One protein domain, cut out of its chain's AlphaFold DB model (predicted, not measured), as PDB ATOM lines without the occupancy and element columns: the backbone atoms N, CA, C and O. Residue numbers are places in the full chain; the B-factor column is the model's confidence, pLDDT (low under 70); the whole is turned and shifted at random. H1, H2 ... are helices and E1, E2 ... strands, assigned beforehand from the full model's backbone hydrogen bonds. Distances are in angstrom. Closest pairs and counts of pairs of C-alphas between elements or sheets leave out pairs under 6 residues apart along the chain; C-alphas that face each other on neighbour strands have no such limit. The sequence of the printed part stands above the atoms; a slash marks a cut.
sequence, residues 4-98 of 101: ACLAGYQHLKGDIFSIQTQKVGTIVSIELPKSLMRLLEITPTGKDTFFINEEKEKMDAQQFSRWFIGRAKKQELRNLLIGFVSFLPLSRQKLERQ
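What this domain is: This is residues 4 to 98 of the 101 residues of an uncharacterized protein of Liberibacter africanus (UniProt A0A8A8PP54). A small head and one long arm: the strand hairpin E1 and E2, the short helix H1 and long stretches with no named element make the head, and from it the long helix H2 sticks out with residues 68 to 87, followed by the tiny helix H3 near the far end. The arm, residues 68 to 98, stands free and makes the length of the rod-like outline, while the head is a body of 64 residues spanning 31 by 29 by 18 A. The printed part has 95 residues, with two named strands and three named helices in the order E1, E2, H1, H2, H3; the strands form an antiparallel sheet of two, and the class is mostly helix. The whole is extended, with a radius of gyration of the C-alphas of 20.9 A and spans of 70 by 29 by 27 A.

How they stand to each other: Residues 4 to 15 hold no named element, but residues 12 to 13 pair as strands do with residues 16 to 17 of E1, antiparallel; E1 is residues 16 to 20. E1 and E2, residues 27 to 31, are antiparallel neighbours and a hairpin, with 164 degrees between their directions. C-alphas 18 and 29 face each other at 4.3 A, and N 17 and O 30, 2.8 A, and N 28 and O 19, 2.9 A, are within hydrogen-bond range. A tight link leads from E2 to H1, residues 34 to 42, which is apart from E1. H2, residues 61 to 87, is apart from E1, E2 and H1. H3, residues 92 to 96, is apart from the other four elements. In H1 and H2 every O i to N i+4 pair is within hydrogen-bond range; in H3 it is 0 of 1, and 0 of 2 for O i to N i+3.

Where its parts are: E1 begins at C-alpha 16, (-23.193, 9.498, -11.903), and runs 13.5 A to Gln 20. E2 runs 13.6 A from Ile 27 to Glu 31, and H1 runs 12.7 A from Lys 34 to Ile 42. H2 begins at C-alpha 61, (-29.099, 24.881, 5.289), and runs 39.0 A to Phe 87. H3 spans 7.0 A and ends at C-alpha 96, (11.870, 8.647, 38.358).

The domain as a whole: The C-alphas farthest apart are those of Gly 25 and Gln 98, at 70.5 A. The printed part has no cut. The link from H1 to H2, 18 residues, is long. The mean pLDDT of the printed part is 82.1, and residues 77 to 98 of the model are under 70, with a mean of 49 in H3.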
ATOM      1  N   ALA A   4     -26.186  21.089  -1.573       79.81
ATOM      2  CA  ALA A   4     -25.863  19.847  -0.877       79.81
ATOM      3  C   ALA A   4     -27.030  19.327  -0.019       79.81
ATOM      4  O   ALA A   4     -27.231  18.121   0.071       79.81
ATOM      5  N   CYS A   5     -27.840  20.215   0.570       85.50
ATOM      6  CA  CYS A   5     -28.994  19.832   1.395       85.50
ATOM      7  C   CYS A   5     -30.195  19.343   0.563       85.50
ATOM      8  O   CYS A   5     -31.216  18.945   1.118       85.50
ATOM      9  N   LEU A   6     -30.095  19.417  -0.766       87.94
ATOM     10  CA  LEU A   6     -31.111  18.964  -1.715       87.94
ATOM     11  C   LEU A   6     -30.685  17.690  -2.443       87.94
ATOM     12  O   LEU A   6     -31.532  17.013  -3.016       87.94
ATOM     13  N   ALA A   7     -29.391  17.369  -2.412       90.69
ATOM     14  CA  ALA A   7     -28.854  16.149  -2.983       90.69
ATOM     15  C   ALA A   7     -29.502  14.919  -2.329       90.69
ATOM     16  O   ALA A   7     -29.675  14.862  -1.111       90.69
ATOM     17  N   GLY A   8     -29.835  13.933  -3.155       92.62
ATOM     18  CA  GLY A   8     -30.563  12.722  -2.783       92.62
ATOM     19  C   GLY A   8     -30.492  11.698  -3.915       92.62
ATOM     20  O   GLY A   8     -29.956  12.003  -4.983       92.62
ATOM     21  N   TYR A   9     -31.021  10.492  -3.702       93.38
ATOM     22  CA  TYR A   9     -30.920   9.394  -4.673       93.38
ATOM     23  C   TYR A   9     -31.559   9.700  -6.030       93.38
ATOM     24  O   TYR A   9     -31.110   9.174  -7.041       93.38
ATOM     25  N   GLN A  10     -32.539  10.601  -6.086       93.38
ATOM     26  CA  GLN A  10     -33.135  11.080  -7.337       93.38
ATOM     27  C   GLN A  10     -32.129  11.786  -8.264       93.38
ATOM     28  O   GLN A  10     -32.377  11.919  -9.458       93.38
ATOM     29  N   HIS A  11     -30.999  12.232  -7.715       93.88
ATOM     30  CA  HIS A  11     -29.905  12.866  -8.446       93.88
ATOM     31  C   HIS A  11     -28.823  11.862  -8.877       93.88
ATOM     32  O   HIS A  11     -27.827  12.266  -9.474       93.88
ATOM     33  N   LEU A  12     -28.987  10.570  -8.563       93.62
ATOM     34  CA  LEU A  12     -28.055   9.506  -8.927       93.62
ATOM     35  C   LEU A  12     -28.601   8.651 -10.071       93.62
ATOM     36  O   LEU A  12     -29.749   8.209 -10.061       93.62
ATOM     37  N   LYS A  13     -27.729   8.348 -11.033       93.69
ATOM     38  CA  LYS A  13     -27.951   7.330 -12.061       93.69
ATOM     39  C   LYS A  13     -26.711   6.446 -12.150       93.69
ATOM     40  O   LYS A  13     -25.746   6.788 -12.827       93.69
ATOM     41  N   GLY A  14     -26.743   5.312 -11.450       92.12
ATOM     42  CA  GLY A  14     -25.539   4.518 -11.213       92.12
ATOM     43  C   GLY A  14     -24.591   5.269 -10.278       92.12
ATOM     44  O   GLY A  14     -25.001   5.695  -9.203       92.12
ATOM     45  N   ASP A  15     -23.346   5.448 -10.703       93.38
ATOM     46  CA  ASP A  15     -22.314   6.245 -10.032       93.38
ATOM     47  C   ASP A  15     -22.281   7.712 -10.488       93.38
ATOM     48  O   ASP A  15     -21.513   8.505  -9.946       93.38
ATOM     49  N   ILE A  16     -23.130   8.114 -11.434       95.44
ATOM     50  CA  ILE A  16     -23.193   9.498 -11.903       95.44
ATOM     51  C   ILE A  16     -24.153  10.295 -11.021       95.44
ATOM     52  O   ILE A  16     -25.354  10.014 -10.972       95.44
ATOM     53  N   PHE A  17     -23.629  11.330 -10.368       95.06
ATOM     54  CA  PHE A  17     -24.395  12.335  -9.642       95.06
ATOM     55  C   PHE A  17     -24.612  13.569 -10.510       95.06
ATOM     56  O   PHE A  17     -23.650  14.141 -11.020       95.06
ATOM     57  N   SER A  18     -25.867  13.999 -10.646       94.94
ATOM     58  CA  SER A  18     -26.241  15.185 -11.411       94.94
ATOM     59  C   SER A  18     -27.210  16.075 -10.642       94.94
ATOM     60  O   SER A  18     -28.274  15.625 -10.219       94.94
ATOM     61  N   ILE A  19     -26.866  17.353 -10.482       93.19
ATOM     62  CA  ILE A  19     -27.707  18.338  -9.796       93.19
ATOM     63  C   ILE A  19     -27.691  19.680 -10.521       93.19
ATOM     64  O   ILE A  19     -26.655  20.133 -11.015       93.19
ATOM     65  N   GLN A  20     -28.846  20.341 -10.554       92.56
ATOM     66  CA  GLN A  20     -28.944  21.731 -10.976       92.56
ATOM     67  C   GLN A  20     -28.757  22.647  -9.763       92.56
ATOM     68  O   GLN A  20     -29.534  22.601  -8.811       92.56
ATOM     69  N   THR A  21     -27.723  23.482  -9.801       89.12
ATOM     70  CA  THR A  21     -27.425  24.431  -8.720       89.12
ATOM     71  C   THR A  21     -28.504  25.507  -8.627       89.12
ATOM     72  O   THR A  21     -28.882  26.106  -9.633       89.12
ATOM     73  N   GLN A  22     -28.983  25.815  -7.423       85.88
ATOM     74  CA  GLN A  22     -30.031  26.820  -7.231       85.88
ATOM     75  C   GLN A  22     -29.538  28.245  -7.478       85.88
ATOM     76  O   GLN A  22     -30.307  29.102  -7.898       85.88
ATOM     77  N   LYS A  23     -28.260  28.520  -7.186       84.44
ATOM     78  CA  LYS A  23     -27.718  29.885  -7.253       84.44
ATOM     79  C   LYS A  23     -27.542  30.382  -8.688       84.44
ATOM     80  O   LYS A  23     -27.775  31.557  -8.946       84.44
ATOM     81  N   VAL A  24     -27.070  29.517  -9.585       88.19
ATOM     82  CA  VAL A  24     -26.667  29.899 -10.953       88.19
ATOM     83  C   VAL A  24     -27.457  29.126 -12.015       88.19
ATOM     84  O   VAL A  24     -27.465  29.511 -13.178       88.19
ATOM     85  N   GLY A  25     -28.152  28.046 -11.642       87.81
ATOM     86  CA  GLY A  25     -28.880  27.193 -12.584       87.81
ATOM     87  C   GLY A  25     -27.979  26.244 -13.375       87.81
ATOM     88  O   GLY A  25     -28.470  25.530 -14.248       87.81
ATOM     89  N   THR A  26     -26.675  26.214 -13.082       91.44
ATOM     90  CA  THR A  26     -25.702  25.332 -13.732       91.44
ATOM     91  C   THR A  26     -25.968  23.881 -13.351       91.44
ATOM     92  O   THR A  26     -26.108  23.576 -12.164       91.44
ATOM     93  N   ILE A  27     -26.000  22.997 -14.348       92.00
ATOM     94  CA  ILE A  27     -26.053  21.548 -14.152       92.00
ATOM     95  C   ILE A  27     -24.628  21.045 -13.951       92.00
ATOM     96  O   ILE A  27     -23.766  21.237 -14.808       92.00
ATOM     97  N   VAL A  28     -24.391  20.401 -12.815       91.12
ATOM     98  CA  VAL A  28     -23.125  19.743 -12.496       91.12
ATOM     99  C   VAL A  28     -23.361  18.244 -12.561       91.12
ATOM    100  O   VAL A  28     -24.246  17.743 -11.875       91.12
ATOM    101  N   SER A  29     -22.574  17.540 -13.375       95.25
ATOM    102  CA  SER A  29     -22.537  16.076 -13.426       95.25
ATOM    103  C   SER A  29     -21.137  15.586 -13.099       95.25
ATOM    104  O   SER A  29     -20.171  16.019 -13.726       95.25
ATOM    105  N   ILE A  30     -21.035  14.697 -12.115       93.31
ATOM    106  CA  ILE A  30     -19.775  14.107 -11.662       93.31
ATOM    107  C   ILE A  30     -19.947  12.607 -11.443       93.31
ATOM    108  O   ILE A  30     -21.002  12.149 -11.009       93.31
ATOM    109  N   GLU A  31     -18.894  11.848 -11.713       95.38
ATOM    110  CA  GLU A  31     -18.811  10.448 -11.313       95.38
ATOM    111  C   GLU A  31     -18.390  10.376  -9.841       95.38
ATOM    112  O   GLU A  31     -17.411  11.005  -9.423       95.38
ATOM    113  N   LEU A  32     -19.148   9.640  -9.033       93.94
ATOM    114  CA  LEU A  32     -18.853   9.439  -7.625       93.94
ATOM    115  C   LEU A  32     -17.945   8.218  -7.445       93.94
ATOM    116  O   LEU A  32     -18.268   7.125  -7.914       93.94
ATOM    117  N   PRO A  33     -16.843   8.343  -6.684       94.75
ATOM    118  CA  PRO A  33     -16.000   7.203  -6.366       94.75
ATOM    119  C   PRO A  33     -16.793   6.082  -5.687       94.75
ATOM    120  O   PRO A  33     -17.619   6.330  -4.807       94.75
ATOM    121  N   LYS A  34     -16.462   4.826  -5.999       93.62
ATOM    122  CA  LYS A  34     -17.104   3.645  -5.385       93.62
ATOM    123  C   LYS A  34     -17.061   3.653  -3.854       93.62
ATOM    124  O   LYS A  34     -17.968   3.135  -3.211       93.62
ATOM    125  N   SER A  35     -16.015   4.229  -3.260       94.44
ATOM    126  CA  SER A  35     -15.912   4.401  -1.807       94.44
ATOM    127  C   SER A  35     -17.014   5.306  -1.257       94.44
ATOM    128  O   SER A  35     -17.597   4.985  -0.228       94.44
ATOM    129  N   LEU A  36     -17.336   6.395  -1.955       91.38
ATOM    130  CA  LEU A  36     -18.412   7.304  -1.577       91.38
ATOM    131  C   LEU A  36     -19.786   6.657  -1.775       91.38
ATOM    132  O   LEU A  36     -20.630   6.773  -0.895       91.38
ATOM    133  N   MET A  37     -19.983   5.912  -2.866       93.25
ATOM    134  CA  MET A  37     -21.226   5.158  -3.092       93.25
ATOM    135  C   MET A  37     -21.502   4.167  -1.955       93.25
ATOM    136  O   MET A  37     -22.584   4.179  -1.376       93.25
ATOM    137  N   ARG A  38     -20.491   3.395  -1.536       93.69
ATOM    138  CA  ARG A  38     -20.613   2.488  -0.380       93.69
ATOM    139  C   ARG A  38     -20.922   3.224   0.921       93.69
ATOM    140  O   ARG A  38     -21.654   2.705   1.755       93.69
ATOM    141  N   LEU A  39     -20.355   4.416   1.121       93.19
ATOM    142  CA  LEU A  39     -20.673   5.233   2.293       93.19
ATOM    143  C   LEU A  39     -22.137   5.676   2.283       93.19
ATOM    144  O   LEU A  39     -22.771   5.635   3.333       93.19
ATOM    145  N   LEU A  40     -22.678   6.065   1.128       90.94
ATOM    146  CA  LEU A  40     -24.089   6.436   0.997       90.94
ATOM    147  C   LEU A  40     -25.021   5.257   1.310       90.94
ATOM    148  O   LEU A  40     -26.011   5.454   2.003       90.94
ATOM    149  N   GLU A  41     -24.670   4.039   0.887       90.25
ATOM    150  CA  GLU A  41     -25.460   2.824   1.150       90.25
ATOM    151  C   GLU A  41     -25.571   2.475   2.644       90.25
ATOM    152  O   GLU A  41     -26.606   1.983   3.088       90.25
ATOM    153  N   ILE A  42     -24.515   2.721   3.429       93.31
ATOM    154  CA  ILE A  42     -24.496   2.402   4.870       93.31
ATOM    155  C   ILE A  42     -24.918   3.575   5.760       93.31
ATOM    156  O   ILE A  42     -25.154   3.392   6.956       93.31
ATOM    157  N   THR A  43     -24.957   4.789   5.212       91.19
ATOM    158  CA  THR A  43     -25.308   5.990   5.969       91.19
ATOM    159  C   THR A  43     -26.826   6.150   5.981       91.19
ATOM    160  O   THR A  43     -27.449   6.062   4.928       91.19
ATOM    161  N   PRO A  44     -27.454   6.424   7.137       90.12
ATOM    162  CA  PRO A  44     -28.874   6.752   7.176       90.12
ATOM    163  C   PRO A  44     -29.180   7.992   6.326       90.12
ATOM    164  O   PRO A  44     -28.649   9.072   6.583       90.12
ATOM    165  N   THR A  45     -30.057   7.835   5.340       93.31
ATOM    166  CA  THR A  45     -30.522   8.903   4.446       93.31
ATOM    167  C   THR A  45     -32.036   9.062   4.538       93.31
ATOM    168  O   THR A  45     -32.750   8.141   4.939       93.31
ATOM    169  N   GLY A  46     -32.539  10.224   4.133       89.88
ATOM    170  CA  GLY A  46     -33.969  10.487   4.036       89.88
ATOM    171  C   GLY A  46     -34.568   9.944   2.745       89.88
ATOM    172  O   GLY A  46     -33.871   9.404   1.888       89.88
ATOM    173  N   LYS A  47     -35.880  10.143   2.596       88.44
ATOM    174  CA  LYS A  47     -36.618   9.773   1.381       88.44
ATOM    175  C   LYS A  47     -36.090  10.505   0.143       88.44
ATOM    176  O   LYS A  47     -35.866   9.879  -0.886       88.44
ATOM    177  N   ASP A  48     -35.862  11.812   0.278       90.25
ATOM    178  CA  ASP A  48     -35.541  12.696  -0.850       90.25
ATOM    179  C   ASP A  48     -34.176  13.390  -0.703       90.25
ATOM    180  O   ASP A  48     -33.732  14.083  -1.616       90.25
ATOM    181  N   THR A  49     -33.505  13.264   0.447       93.19
ATOM    182  CA  THR A  49     -32.230  13.948   0.714       93.19
ATOM    183  C   THR A  49     -31.250  13.061   1.468       93.19
ATOM    184  O   THR A  49     -31.633  12.299   2.355       93.19
ATOM    185  N   PHE A  50     -29.959  13.193   1.161       92.00
ATOM    186  CA  PHE A  50     -28.901  12.455   1.853       92.00
ATOM    187  C   PHE A  50     -28.698  12.935   3.293       92.00
ATOM    188  O   PHE A  50     -28.419  12.130   4.174       92.00
ATOM    189  N   PHE A  51     -28.862  14.234   3.545       91.12
ATOM    190  CA  PHE A  51     -28.731  14.804   4.884       91.12
ATOM    191  C   PHE A  51     -30.084  14.843   5.595       91.12
ATOM    192  O   PHE A  51     -31.038  15.452   5.098       91.12
ATOM    193  N   ILE A  52     -30.133  14.214   6.768       93.44
ATOM    194  CA  ILE A  52     -31.291  14.168   7.664       93.44
ATOM    195  C   ILE A  52     -30.901  14.543   9.094       93.44
ATOM    196  O   ILE A  52     -29.742  14.386   9.486       93.44
ATOM    197  N   ASN A  53     -31.866  15.051   9.858       91.19
ATOM    198  CA  ASN A  53     -31.727  15.279  11.296       91.19
ATOM    199  C   ASN A  53     -31.924  13.972  12.097       91.19
ATOM    200  O   ASN A  53     -32.073  12.884  11.534       91.19
ATOM    201  N   GLU A  54     -31.892  14.075  13.427       88.88
ATOM    202  CA  GLU A  54     -32.053  12.929  14.334       88.88
ATOM    203  C   GLU A  54     -33.473  12.338  14.258       88.88
ATOM    204  O   GLU A  54     -33.666  11.136  14.441       88.88
ATOM    205  N   GLU A  55     -34.445  13.163  13.871       91.06
ATOM    206  CA  GLU A  55     -35.843  12.823  13.624       91.06
ATOM    207  C   GLU A  55     -36.090  12.200  12.233       91.06
ATOM    208  O   GLU A  55     -37.219  11.834  11.909       91.06
ATOM    209  N   LYS A  56     -35.035  12.010  11.424       89.44
ATOM    210  CA  LYS A  56     -35.069  11.491  10.039       89.44
ATOM    211  C   LYS A  56     -35.781  12.391   9.026       89.44
ATOM    212  O   LYS A  56     -36.166  11.946   7.943       89.44
ATOM    213  N   GLU A  57     -35.912  13.664   9.348       91.44
ATOM    214  CA  GLU A  57     -36.449  14.697   8.481       91.44
ATOM    215  C   GLU A  57     -35.330  15.403   7.712       91.44
ATOM    216  O   GLU A  57     -34.160  15.414   8.105       91.44
ATOM    217  N   LYS A  58     -35.699  16.024   6.592       91.19
ATOM    218  CA  LYS A  58     -34.779  16.811   5.773       91.19
ATOM    219  C   LYS A  58     -34.224  17.993   6.570       91.19
ATOM    220  O   LYS A  58     -34.986  18.793   7.107       91.19
ATOM    221  N   MET A  59     -32.904  18.164   6.539       90.81
ATOM    222  CA  MET A  59     -32.258  19.345   7.114       90.81
ATOM    223  C   MET A  59     -32.369  20.562   6.189       90.81
ATOM    224  O   MET A  59     -32.152  20.466   4.977       90.81
ATOM    225  N   ASP A  60     -32.607  21.735   6.769       88.88
ATOM    226  CA  ASP A  60     -32.352  23.008   6.099       88.88
ATOM    227  C   ASP A  60     -30.854  23.388   6.135       88.88
ATOM    228  O   ASP A  60     -30.023  22.772   6.812       88.88
ATOM    229  N   ALA A  61     -30.488  24.438   5.395       86.06
ATOM    230  CA  ALA A  61     -29.099  24.881   5.289       86.06
ATOM    231  C   ALA A  61     -28.505  25.370   6.628       86.06
ATOM    232  O   ALA A  61     -27.305  25.210   6.867       86.06
ATOM    233  N   GLN A  62     -29.316  25.966   7.504       89.25
ATOM    234  CA  GLN A  62     -28.875  26.485   8.797       89.25
ATOM    235  C   GLN A  62     -28.681  25.352   9.812       89.25
ATOM    236  O   GLN A  62     -27.705  25.352  10.565       89.25
ATOM    237  N   GLN A  63     -29.584  24.373   9.833       90.00
ATOM    238  CA  GLN A  63     -29.461  23.140  10.604       90.00
ATOM    239  C   GLN A  63     -28.213  22.368  10.174       90.00
ATOM    240  O   GLN A  63     -27.385  22.039  11.025       90.00
ATOM    241  N   PHE A  64     -28.026  22.161   8.866       88.56
ATOM    242  CA  PHE A  64     -26.839  21.497   8.331       88.56
ATOM    243  C   PHE A  64     -25.551  22.218   8.745       88.56
ATOM    244  O   PHE A  64     -24.627  21.589   9.256       88.56
ATOM    245  N   SER A  65     -25.501  23.546   8.599       88.75
ATOM    246  CA  SER A  65     -24.316  24.338   8.960       88.75
ATOM    247  C   SER A  65     -23.971  24.215  10.447       88.75
ATOM    248  O   SER A  65     -22.810  24.010  10.799       88.75
ATOM    249  N   ARG A  66     -24.973  24.288  11.334       90.12
ATOM    250  CA  ARG A  66     -24.774  24.115  12.783       90.12
ATOM    251  C   ARG A  66     -24.274  22.715  13.126       90.12
ATOM    252  O   ARG A  66     -23.311  22.587  13.881       90.12
ATOM    253  N   TRP A  67     -24.887  21.686  12.545       88.44
ATOM    254  CA  TRP A  67     -24.461  20.298  12.715       88.44
ATOM    255  C   TRP A  67     -23.016  20.090  12.244       88.44
ATOM    256  O   TRP A  67     -22.197  19.546  12.987       88.44
ATOM    257  N   PHE A  68     -22.677  20.589  11.054       86.31
ATOM    258  CA  PHE A  68     -21.352  20.441  10.458       86.31
ATOM    259  C   PHE A  68     -20.272  21.119  11.310       86.31
ATOM    260  O   PHE A  68     -19.277  20.487  11.662       86.31
ATOM    261  N   ILE A  69     -20.502  22.369  11.727       87.31
ATOM    262  CA  ILE A  69     -19.585  23.106  12.611       87.31
ATOM    263  C   ILE A  69     -19.427  22.384  13.955       87.31
ATOM    264  O   ILE A  69     -18.312  22.263  14.462       87.31
ATOM    265  N   GLY A  70     -20.521  21.879  14.532       88.44
ATOM    266  CA  GLY A  70     -20.479  21.118  15.782       88.44
ATOM    267  C   GLY A  70     -19.622  19.852  15.673       88.44
ATOM    268  O   GLY A  70     -18.814  19.568  16.560       88.44
ATOM    269  N   ARG A  71     -19.741  19.115  14.561       85.19
ATOM    270  CA  ARG A  71     -18.922  17.923  14.284       85.19
ATOM    271  C   ARG A  71     -17.453  18.271  14.046       85.19
ATOM    272  O   ARG A  71     -16.595  17.593  14.610       85.19
ATOM    273  N   ALA A  72     -17.170  19.329  13.286       81.62
ATOM    274  CA  ALA A  72     -15.808  19.794  13.026       81.62
ATOM    275  C   ALA A  72     -15.084  20.169  14.329       81.62
ATOM    276  O   ALA A  72     -14.038  19.599  14.635       81.62
ATOM    277  N   LYS A  73     -15.705  21.007  15.171       84.75
ATOM    278  CA  LYS A  73     -15.141  21.410  16.473       84.75
ATOM    279  C   LYS A  73     -14.904  20.224  17.405       84.75
ATOM    280  O   LYS A  73     -13.873  20.144  18.068       84.75
ATOM    281  N   LYS A  74     -15.837  19.266  17.457       79.94
ATOM    282  CA  LYS A  74     -15.664  18.047  18.266       79.94
ATOM    283  C   LYS A  74     -14.462  17.224  17.796       79.94
ATOM    284  O   LYS A  74     -13.742  16.674  18.627       79.94
ATOM    285  N   GLN A  75     -14.241  17.139  16.486       75.19
ATOM    286  CA  GLN A  75     -13.103  16.416  15.928       75.19
ATOM    287  C   GLN A  75     -11.778  17.153  16.173       75.19
ATOM    288  O   GLN A  75     -10.793  16.501  16.507       75.19
ATOM    289  N   GLU A  76     -11.752  18.483  16.089       71.88
ATOM    290  CA  GLU A  76     -10.583  19.296  16.460       71.88
ATOM    291  C   GLU A  76     -10.199  19.090  17.930       71.88
ATOM    292  O   GLU A  76      -9.045  18.788  18.235       71.88
ATOM    293  N   LEU A  77     -11.178  19.146  18.838       69.56
ATOM    294  CA  LEU A  77     -10.963  18.870  20.262       69.56
ATOM    295  C   LEU A  77     -10.466  17.439  20.499       69.56
ATOM    296  O   LEU A  77      -9.558  17.220  21.299       69.56
ATOM    297  N   ARG A  78     -11.018  16.454  19.783       68.56
ATOM    298  CA  ARG A  78     -10.558  15.062  19.856       68.56
ATOM    299  C   ARG A  78      -9.112  14.916  19.378       68.56
ATOM    300  O   ARG A  78      -8.337  14.221  20.028       68.56
ATOM    301  N   ASN A  79      -8.743  15.566  18.278       67.44
ATOM    302  CA  ASN A  79      -7.379  15.532  17.751       67.44
ATOM    303  C   ASN A  79      -6.392  16.196  18.726       67.44
ATOM    304  O   ASN A  79      -5.311  15.656  18.953       67.44
ATOM    305  N   LEU A  80      -6.785  17.307  19.360       62.97
ATOM    306  CA  LEU A  80      -5.992  17.965  20.400       62.97
ATOM    307  C   LEU A  80      -5.786  17.054  21.621       62.97
ATOM    308  O   LEU A  80      -4.665  16.923  22.104       62.97
ATOM    309  N   LEU A  81      -6.840  16.377  22.091       60.28
ATOM    310  CA  LEU A  81      -6.759  15.434  23.215       60.28
ATOM    311  C   LEU A  81      -5.861  14.229  22.903       60.28
ATOM    312  O   LEU A  81      -5.052  13.845  23.742       60.28
ATOM    313  N   ILE A  82      -5.948  13.660  21.695       66.12
ATOM    314  CA  ILE A  82      -5.049  12.578  21.259       66.12
ATOM    315  C   ILE A  82      -3.592  13.070  21.225       66.12
ATOM    316  O   ILE A  82      -2.697  12.362  21.692       66.12
ATOM    317  N   GLY A  83      -3.351  14.293  20.742       57.47
ATOM    318  CA  GLY A  83      -2.031  14.933  20.765       57.47
ATOM    319  C   GLY A  83      -1.482  15.156  22.182       57.47
ATOM    320  O   GLY A  83      -0.308  14.906  22.435       57.47
ATOM    321  N   PHE A  84      -2.327  15.549  23.138       55.69
ATOM    322  CA  PHE A  84      -1.927  15.720  24.542       55.69
ATOM    323  C   PHE A  84      -1.638  14.391  25.252       55.69
ATOM    324  O   PHE A  84      -0.651  14.278  25.978       55.69
ATOM    325  N   VAL A  85      -2.459  13.359  25.028       56.69
ATOM    326  CA  VAL A  85      -2.266  12.026  25.631       56.69
ATOM    327  C   VAL A  85      -1.005  11.346  25.096       56.69
ATOM    328  O   VAL A  85      -0.335  10.639  25.843       56.69
ATOM    329  N   SER A  86      -0.624  11.608  23.845       54.84
ATOM    330  CA  SER A  86       0.656  11.146  23.284       54.84
ATOM    331  C   SER A  86       1.874  11.945  23.778       54.84
ATOM    332  O   SER A  86       2.991  11.442  23.691       54.84
ATOM    333  N   PHE A  87       1.677  13.127  24.377       50.34
ATOM    334  CA  PHE A  87       2.735  13.932  25.011       50.34
ATOM    335  C   PHE A  87       2.926  13.642  26.511       50.34
ATOM    336  O   PHE A  87       4.015  13.823  27.056       50.34
ATOM    337  N   LEU A  88       1.896  13.120  27.182       52.16
ATOM    338  CA  LEU A  88       1.928  12.731  28.597       52.16
ATOM    339  C   LEU A  88       2.857  11.551  28.993       52.16
ATOM    340  O   LEU A  88       3.226  11.512  30.171       52.16
ATOM    341  N   PRO A  89       3.314  10.620  28.121       49.97
ATOM    342  CA  PRO A  89       4.210   9.552  28.562       49.97
ATOM    343  C   PRO A  89       5.667  10.015  28.739       49.97
ATOM    344  O   PRO A  89       6.436   9.343  29.423       49.97
ATOM    345  N   LEU A  90       6.060  11.169  28.186       49.44
ATOM    346  CA  LEU A  90       7.441  11.669  28.267       49.44
ATOM    347  C   LEU A  90       7.768  12.359  29.600       49.44
ATOM    348  O   LEU A  90       8.924  12.365  30.025       49.44
ATOM    349  N   SER A  91       6.764  12.887  30.301       49.22
ATOM    350  CA  SER A  91       6.973  13.616  31.560       49.22
ATOM    351  C   SER A  91       7.130  12.698  32.779       49.22
ATOM    352  O   SER A  91       7.673  13.129  33.793       49.22
ATOM    353  N   ARG A  92       6.701  11.426  32.699       48.06
ATOM    354  CA  ARG A  92       6.791  10.474  33.825       48.06
ATOM    355  C   ARG A  92       8.162   9.802  33.940       48.06
ATOM    356  O   ARG A  92       8.636   9.587  35.048       48.06
ATOM    357  N   GLN A  93       8.847   9.551  32.821       48.81
ATOM    358  CA  GLN A  93      10.174   8.913  32.843       48.81
ATOM    359  C   GLN A  93      11.310   9.841  33.299       48.81
ATOM    360  O   GLN A  93      12.379   9.369  33.683       48.81
ATOM    361  N   LYS A  94      11.096  11.164  33.281       51.53
ATOM    362  CA  LYS A  94      12.111  12.131  33.725       51.53
ATOM    363  C   LYS A  94      12.104  12.360  35.241       51.53
ATOM    364  O   LYS A  94      13.144  12.729  35.778       51.53
ATOM    365  N   LEU A  95      10.985  12.096  35.924       49.84
ATOM    366  CA  LEU A  95      10.880  12.257  37.379       49.84
ATOM    367  C   LEU A  95      11.467  11.063  38.155       49.84
ATOM    368  O   LEU A  95      12.102  11.268  39.183       49.84
ATOM    369  N   GLU A  96      11.343   9.830  37.649       48.28
ATOM    370  CA  GLU A  96      11.870   8.647  38.358       48.28
ATOM    371  C   GLU A  96      13.400   8.516  38.296       48.28
ATOM    372  O   GLU A  96      14.000   7.915  39.181       48.28
ATOM    373  N   ARG A  97      14.070   9.143  37.318       51.19
ATOM    374  CA  ARG A  97      15.546   9.167  37.259       51.19
ATOM    375  C   ARG A  97      16.204  10.207  38.168       51.19
ATOM    376  O   ARG A  97      17.408  10.122  38.372       51.19
ATOM    377  N   GLN A  98      15.455  11.169  38.712       53.19
ATOM    378  CA  GLN A  98      15.997  12.185  39.628       53.19
ATOM    379  C   GLN A  98      15.759  11.865  41.110       53.19
ATOM    380  O   GLN A  98      16.257  12.585  41.966       53.19
TER     381      GLN A  98